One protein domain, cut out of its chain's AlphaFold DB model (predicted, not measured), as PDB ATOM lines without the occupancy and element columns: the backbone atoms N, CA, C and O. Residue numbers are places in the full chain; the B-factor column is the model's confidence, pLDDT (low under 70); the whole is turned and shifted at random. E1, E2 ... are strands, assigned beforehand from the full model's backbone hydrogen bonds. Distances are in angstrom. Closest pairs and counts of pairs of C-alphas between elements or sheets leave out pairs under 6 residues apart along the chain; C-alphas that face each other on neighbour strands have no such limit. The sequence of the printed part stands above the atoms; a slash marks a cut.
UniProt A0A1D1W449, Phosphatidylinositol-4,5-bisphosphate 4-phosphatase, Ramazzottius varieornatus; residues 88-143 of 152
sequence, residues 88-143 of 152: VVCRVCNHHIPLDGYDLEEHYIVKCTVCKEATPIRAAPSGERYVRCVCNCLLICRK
ATOM      1  N   VAL A  88       9.234  19.309 111.734       93.50
ATOM      2  CA  VAL A  88       9.906  20.581 111.425       93.50
ATOM      3  C   VAL A  88      10.105  20.729 109.921       93.50
ATOM      4  O   VAL A  88      10.383  19.761 109.221       93.50
ATOM      5  N   VAL A  89       9.985  21.950 109.406       94.94
ATOM      6  CA  VAL A  89      10.212  22.241 107.985       94.94
ATOM      7  C   VAL A  89      11.634  22.756 107.779       94.94
ATOM      8  O   VAL A  89      12.084  23.685 108.456       94.94
ATOM      9  N   CYS A  90      12.357  22.173 106.825       95.31
ATOM     10  CA  CYS A  90      13.685  22.643 106.454       95.31
ATOM     11  C   CYS A  90      13.607  24.018 105.782       95.31
ATOM     12  O   CYS A  90      12.969  24.164 104.750       95.31
ATOM     13  N   ARG A  91      14.344  25.013 106.286       92.19
ATOM     14  CA  ARG A  91      14.341  26.374 105.708       92.19
ATOM     15  C   ARG A  91      15.073  26.519 104.366       92.19
ATOM     16  O   ARG A  91      15.032  27.595 103.786       92.19
ATOM     17  N   VAL A  92      15.800  25.494 103.918       94.25
ATOM     18  CA  VAL A  92      16.590  25.553 102.672       94.25
ATOM     19  C   VAL A  92      15.808  24.974 101.497       94.25
ATOM     20  O   VAL A  92      15.800  25.555 100.421       94.25
ATOM     21  N   CYS A  93      15.148  23.831 101.693       95.50
ATOM     22  CA  CYS A  93      14.422  23.121 100.634       95.50
ATOM     23  C   CYS A  93      12.929  22.918 100.927       95.50
ATOM     24  O   CYS A  93      12.256  22.234 100.164       95.50
ATOM     25  N   ASN A  94      12.417  23.454 102.038       95.69
ATOM     26  CA  ASN A  94      11.025  23.328 102.487       95.69
ATOM     27  C   ASN A  94      10.534  21.882 102.679       95.69
ATOM     28  O   ASN A  94       9.335  21.621 102.708       95.69
ATOM     29  N   HIS A  95      11.451  20.928 102.844       96.19
ATOM     30  CA  HIS A  95      11.099  19.540 103.113       96.19
ATOM     31  C   HIS A  95      10.638  19.347 104.565       96.19
ATOM     32  O   HIS A  95      11.238  19.906 105.487       96.19
ATOM     33  N   HIS A  96       9.608  18.524 104.761       94.00
ATOM     34  CA  HIS A  96       9.101  18.154 106.080       94.00
ATOM     35  C   HIS A  96       9.988  17.067 106.687       94.00
ATOM     36  O   HIS A  96      10.168  16.004 106.101       94.00
ATOM     37  N   ILE A  97      10.554  17.345 107.857       93.19
ATOM     38  CA  ILE A  97      11.411  16.430 108.602       93.19
ATOM     39  C   ILE A  97      10.604  15.953 109.819       93.19
ATOM     40  O   ILE A  97      10.344  16.762 110.720       93.19
ATOM     41  N   PRO A  98      10.179  14.678 109.861       91.44
ATOM     42  CA  PRO A  98       9.594  14.110 111.067       91.44
ATOM     43  C   PRO A  98      10.672  14.011 112.148       91.44
ATOM     44  O   PRO A  98      11.799  13.600 111.872       91.44
ATOM     45  N   LEU A  99      10.339  14.403 113.378       89.94
ATOM     46  CA  LEU A  99      11.254  14.327 114.521       89.94
ATOM     47  C   LEU A  99      11.094  13.014 115.308       89.94
ATOM     48  O   LEU A  99      11.517  12.929 116.459       89.94
ATOM     49  N   ASP A 100      10.490  11.992 114.693       87.88
ATOM     50  CA  ASP A 100      10.350  10.661 115.281       87.88
ATOM     51  C   ASP A 100      11.720  10.090 115.662       87.88
ATOM     52  O   ASP A 100      12.618   9.984 114.826       87.88
ATOM     53  N   GLY A 101      11.882   9.720 116.933       83.56
ATOM     54  CA  GLY A 101      13.116   9.121 117.443       83.56
ATOM     55  C   GLY A 101      14.263  10.103 117.696       83.56
ATOM     56  O   GLY A 101      15.348   9.658 118.057       83.56
ATOM     57  N   TYR A 102      14.052  11.413 117.539       86.06
ATOM     58  CA  TYR A 102      14.987  12.403 118.063       86.06
ATOM     59  C   TYR A 102      14.637  12.718 119.511       86.06
ATOM     60  O   TYR A 102      13.512  13.133 119.800       86.06
ATOM     61  N   ASP A 103      15.619  12.602 120.406       86.81
ATOM     62  CA  ASP A 103      15.492  13.098 121.772       86.81
ATOM     63  C   ASP A 103      15.448  14.619 121.731       86.81
ATOM     64  O   ASP A 103      16.466  15.315 121.821       86.81
ATOM     65  N   LEU A 104      14.232  15.139 121.575       85.50
ATOM     66  CA  LEU A 104      13.897  16.533 121.759       85.50
ATOM     67  C   LEU A 104      14.082  16.891 123.232       85.50
ATOM     68  O   LEU A 104      13.230  17.518 123.805       85.50
ATOM     69  N   GLU A 105      15.186  16.652 123.890       86.00
ATOM     70  CA  GLU A 105      15.553  17.333 125.146       86.00
ATOM     71  C   GLU A 105      17.042  17.634 125.067       86.00
ATOM     72  O   GLU A 105      17.481  18.748 125.340       86.00
ATOM     73  N   GLU A 106      17.774  16.677 124.511       87.25
ATOM     74  CA  GLU A 106      19.204  16.740 124.266       87.25
ATOM     75  C   GLU A 106      19.544  17.384 122.913       87.25
ATOM     76  O   GLU A 106      20.547  18.088 122.785       87.25
ATOM     77  N   HIS A 107      18.692  17.208 121.895       89.81
ATOM     78  CA  HIS A 107      18.948  17.712 120.549       89.81
ATOM     79  C   HIS A 107      18.327  19.095 120.327       89.81
ATOM     80  O   HIS A 107      17.142  19.335 120.564       89.81
ATOM     81  N   TYR A 108      19.139  20.009 119.794       92.19
ATOM     82  CA  TYR A 108      18.727  21.372 119.435       92.19
ATOM     83  C   TYR A 108      18.660  21.605 117.921       92.19
ATOM     84  O   TYR A 108      18.025  22.554 117.450       92.19
ATOM     85  N   ILE A 109      19.321  20.744 117.146       92.69
ATOM     86  CA  ILE A 109      19.463  20.849 115.696       92.69
ATOM     87  C   ILE A 109      19.243  19.468 115.093       92.69
ATOM     88  O   ILE A 109      19.771  18.480 115.596       92.69
ATOM     89  N   VAL A 110      18.529  19.423 113.972       94.00
ATOM     90  CA  VAL A 110      18.415  18.230 113.126       94.00
ATOM     91  C   VAL A 110      18.953  18.513 111.732       94.00
ATOM     92  O   VAL A 110      19.000  19.659 111.280       94.00
ATOM     93  N   LYS A 111      19.373  17.465 111.029       93.94
ATOM     94  CA  LYS A 111      19.887  17.566 109.664       93.94
ATOM     95  C   LYS A 111      18.804  17.147 108.680       93.94
ATOM     96  O   LYS A 111      18.207  16.089 108.837       93.94
ATOM     97  N   CYS A 112      18.565  17.956 107.653       95.00
ATOM     98  CA  CYS A 112      17.625  17.582 106.602       95.00
ATOM     99  C   CYS A 112      18.142  16.370 105.816       95.00
ATOM    100  O   CYS A 112      19.310  16.322 105.437       95.00
ATOM    101  N   THR A 113      17.269  15.414 105.516       93.88
ATOM    102  CA  THR A 113      17.597  14.228 104.708       93.88
ATOM    103  C   THR A 113      17.821  14.563 103.231       93.88
ATOM    104  O   THR A 113      18.630  13.915 102.573       93.88
ATOM    105  N   VAL A 114      17.160  15.610 102.725       96.06
ATOM    106  CA  VAL A 114      17.203  16.019 101.313       96.06
ATOM    107  C   VAL A 114      18.418  16.898 101.021       96.06
ATOM    108  O   VAL A 114      19.315  16.502 100.284       96.06
ATOM    109  N   CYS A 115      18.480  18.094 101.613       94.62
ATOM    110  CA  CYS A 115      19.551  19.056 101.329       94.62
ATOM    111  C   CYS A 115      20.768  18.913 102.248       94.62
ATOM    112  O   CYS A 115      21.764  19.599 102.042       94.62
ATOM    113  N   LYS A 116      20.707  18.043 103.270       93.88
ATOM    114  CA  LYS A 116      21.781  17.828 104.257       93.88
ATOM    115  C   LYS A 116      22.150  19.069 105.076       93.88
ATOM    116  O   LYS A 116      23.118  19.017 105.832       93.88
ATOM    117  N   GLU A 117      21.368  20.141 104.991       94.06
ATOM    118  CA  GLU A 117      21.567  21.343 105.791       94.06
ATOM    119  C   GLU A 117      20.891  21.226 107.160       94.06
ATOM    120  O   GLU A 117      19.867  20.556 107.344       94.06
ATOM    121  N   ALA A 118      21.493  21.885 108.142       94.44
ATOM    122  CA  ALA A 118      21.021  21.880 109.516       94.44
ATOM    123  C   ALA A 118      19.812  22.816 109.708       94.44
ATOM    124  O   ALA A 118      19.761  23.951 109.212       94.44
ATOM    125  N   THR A 119      18.831  22.323 110.462       93.62
ATOM    126  CA  THR A 119      17.588  23.014 110.815       93.62
ATOM    127  C   THR A 119      17.468  23.056 112.341       93.62
ATOM    128  O   THR A 119      17.522  22.003 112.977       93.62
ATOM    129  N   PRO A 120      17.338  24.247 112.952       93.75
ATOM    130  CA  PRO A 120      17.149  24.350 114.393       93.75
ATOM    131  C   PRO A 120      15.744  23.862 114.765       93.75
ATOM    132  O   PRO A 120      14.766  24.272 114.143       93.75
ATOM    133  N   ILE A 121      15.656  23.003 115.779       93.56
ATOM    134  CA  ILE A 121      14.382  22.524 116.351       93.56
ATOM    135  C   ILE A 121      14.017  23.259 117.639       93.56
ATOM    136  O   ILE A 121      12.857  23.274 118.040       93.56
ATOM    137  N   ARG A 122      14.999  23.900 118.278       91.25
ATOM    138  CA  ARG A 122      14.833  24.668 119.511       91.25
ATOM    139  C   ARG A 122      15.493  26.024 119.434       91.25
ATOM    140  O   ARG A 122      16.214  26.313 118.486       91.25
ATOM    141  N   ALA A 123      15.240  26.852 120.443       90.88
ATOM    142  CA  ALA A 123      16.056  28.030 120.689       90.88
ATOM    143  C   ALA A 123      17.491  27.608 121.025       90.88
ATOM    144  O   ALA A 123      17.709  26.564 121.637       90.88
ATOM    145  N   ALA A 124      18.458  28.433 120.626       89.88
ATOM    146  CA  ALA A 124      19.853  28.207 120.973       89.88
ATOM    147  C   ALA A 124      20.020  28.134 122.503       89.88
ATOM    148  O   ALA A 124      19.282  28.816 123.227       89.88
ATOM    149  N   PRO A 125      20.984  27.341 122.999       90.81
ATOM    150  CA  PRO A 125      21.288  27.292 124.422       90.81
ATOM    151  C   PRO A 125      21.693  28.679 124.951       90.81
ATOM    152  O   PRO A 125      21.982  29.620 124.197       90.81
ATOM    153  N   SER A 126      21.670  28.836 126.275       91.75
ATOM    154  CA  SER A 126      21.923  30.130 126.918       91.75
ATOM    155  C   SER A 126      23.255  30.746 126.467       91.75
ATOM    156  O   SER A 126      24.272  30.071 126.367       91.75
ATOM    157  N   GLY A 127      23.246  32.052 126.184       94.50
ATOM    158  CA  GLY A 127      24.433  32.785 125.726       94.50
ATOM    159  C   GLY A 127      24.783  32.627 124.240       94.50
ATOM    160  O   GLY A 127      25.657  33.352 123.758       94.50
ATOM    161  N   GLU A 128      24.074  31.783 123.486       95.75
ATOM    162  CA  GLU A 128      24.339  31.527 122.066       95.75
ATOM    163  C   GLU A 128      23.160  31.904 121.160       95.75
ATOM    164  O   GLU A 128      22.040  32.163 121.604       95.75
ATOM    165  N   ARG A 129      23.429  32.007 119.860       94.81
ATOM    166  CA  ARG A 129      22.445  32.269 118.811       94.81
ATOM    167  C   ARG A 129      22.777  31.461 117.568       94.81
ATOM    168  O   ARG A 129      23.947  31.221 117.268       94.81
ATOM    169  N   TYR A 130      21.742  31.117 116.813       95.00
ATOM    170  CA  TYR A 130      21.908  30.574 115.474       95.00
ATOM    171  C   TYR A 130      22.129  31.694 114.464       95.00
ATOM    172  O   TYR A 130      21.421  32.702 114.471       95.00
ATOM    173  N   VAL A 131      23.095  31.497 113.575       93.88
ATOM    174  CA  VAL A 131      23.360  32.366 112.429       93.88
ATOM    175  C   VAL A 131      23.352  31.495 111.186       93.88
ATOM    176  O   VAL A 131      24.018  30.464 111.145       93.88
ATOM    177  N   ARG A 132      22.601  31.901 110.162       94.00
ATOM    178  CA  ARG A 132      22.687  31.274 108.844       94.00
ATOM    179  C   ARG A 132      23.623  32.101 107.974       94.00
ATOM    180  O   ARG A 132      23.423  33.303 107.835       94.00
ATOM    181  N   CYS A 133      24.652  31.464 107.428       94.25
ATOM    182  CA  CYS A 133      25.543  32.105 106.466       94.25
ATOM    183  C   CYS A 133      24.890  32.167 105.072       94.25
ATOM    184  O   CYS A 133      23.974  31.397 104.779       94.25
ATOM    185  N   VAL A 134      25.404  33.028 104.189       92.25
ATOM    186  CA  VAL A 134      25.003  33.108 102.771       92.25
ATOM    187  C   VAL A 134      25.222  31.792 102.014       92.25
ATOM    188  O   VAL A 134      24.516  31.509 101.055       92.25
ATOM    189  N   CYS A 135      26.145  30.942 102.478       92.81
ATOM    190  CA  CYS A 135      26.388  29.600 101.941       92.81
ATOM    191  C   CYS A 135      25.473  28.508 102.539       92.81
ATOM    192  O   CYS A 135      25.753  27.317 102.402       92.81
ATOM    193  N   ASN A 136      24.390  28.908 103.216       92.94
ATOM    194  CA  ASN A 136      23.389  28.076 103.893       92.94
ATOM    195  C   ASN A 136      23.830  27.319 105.155       92.94
ATOM    196  O   ASN A 136      22.957  26.784 105.841       92.94
ATOM    197  N   CYS A 137      25.108  27.358 105.541       92.19
ATOM    198  CA  CYS A 137      25.580  26.769 106.796       92.19
ATOM    199  C   CYS A 137      24.860  27.367 108.018       92.19
ATOM    200  O   CYS A 137      24.819  28.592 108.185       92.19
ATOM    201  N   LEU A 138      24.339  26.507 108.898       94.00
ATOM    202  CA  LEU A 138      23.850  26.898 110.220       94.00
ATOM    203  C   LEU A 138      25.018  26.886 111.210       94.00
ATOM    204  O   LEU A 138      25.614  25.842 111.457       94.00
ATOM    205  N   LEU A 139      25.330  28.044 111.778       94.50
ATOM    206  CA  LEU A 139      26.396  28.223 112.754       94.50
ATOM    207  C   LEU A 139      25.804  28.557 114.120       94.50
ATOM    208  O   LEU A 139      24.776  29.233 114.219       94.50
ATOM    209  N   ILE A 140      26.484  28.106 115.168       94.06
ATOM    210  CA  ILE A 140      26.204  28.484 116.551       94.06
ATOM    211  C   ILE A 140      27.282  29.466 116.979       94.06
ATOM    212  O   ILE A 140      28.475  29.200 116.820       94.06
ATOM    213  N   CYS A 141      26.875  30.629 117.474       95.19
ATOM    214  CA  CYS A 141      27.802  31.676 117.892       95.19
ATOM    215  C   CYS A 141      27.345  32.311 119.198       95.19
ATOM    216  O   CYS A 141      26.151  32.374 119.482       95.19
ATOM    217  N   ARG A 142      28.285  32.869 119.965       96.12
ATOM    218  CA  ARG A 142      27.958  33.657 121.162       96.12
ATOM    219  C   ARG A 142      27.077  34.850 120.785       96.12
ATOM    220  O   ARG A 142      27.319  35.508 119.772       96.12
ATOM    221  N   LYS A 143      26.094  35.185 121.624       95.00
ATOM    222  CA  LYS A 143      25.206  36.344 121.407       95.00
ATOM    223  C   LYS A 143      25.977  37.662 121.287       95.00
ATOM    224  O   LYS A 143      25.573  38.529 120.524       95.00
TER     225      LYS A 143
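AT A GLANCE: This is residues 88 to 143 of the 152 residues of the protein "Phosphatidylinositol-4,5-bisphosphate 4-phosphatase" of Ramazzottius varieornatus (UniProt A0A1D1W449). This domain has little regular structure: it is a flat slab of loops and two small hairpins, E2-E3 in the middle and E4-E5 toward one end, with E1 toward the opposite end. The printed part has 56 residues with five named strands, E1 to E5 along the chain, and no named helix; by class it is all strand, with 19 residues in these strands. Each hairpin is an antiparallel two-stranded sheet. The whole is compact, with a radius of gyration of the C-alphas of 11.4 A, and spans 29 by 29 by 12 A.

HOW THE PARTS SIT: Residues 88 to 89 pair antiparallel with residues 96 to 97 of E1, residues 96 to 98, which pairs with no named strand. E2, residues 109 to 111, and E3, residues 118 to 120, form an antiparallel hairpin; N 110 and O 119 are within hydrogen-bond range, at 2.9 A. So are N 129 and O 141, at 2.8 A, in the antiparallel hairpin of E4, residues 128 to 132, and E5, residues 138 to 142. The closest C-alphas of E3 and E5, those of Ala 118 and Leu 138, are 5.8 A apart.

IN THESE COORDINATES: E1 begins at C-alpha 96 (9.101, 18.154, 106.080). E4 and E5 measure 13.3 A and 13.5 A from first to last C-alpha.

THE WHOLE: The printed part has no cut, no link is long, and no printed residue is under 70 in pLDDT.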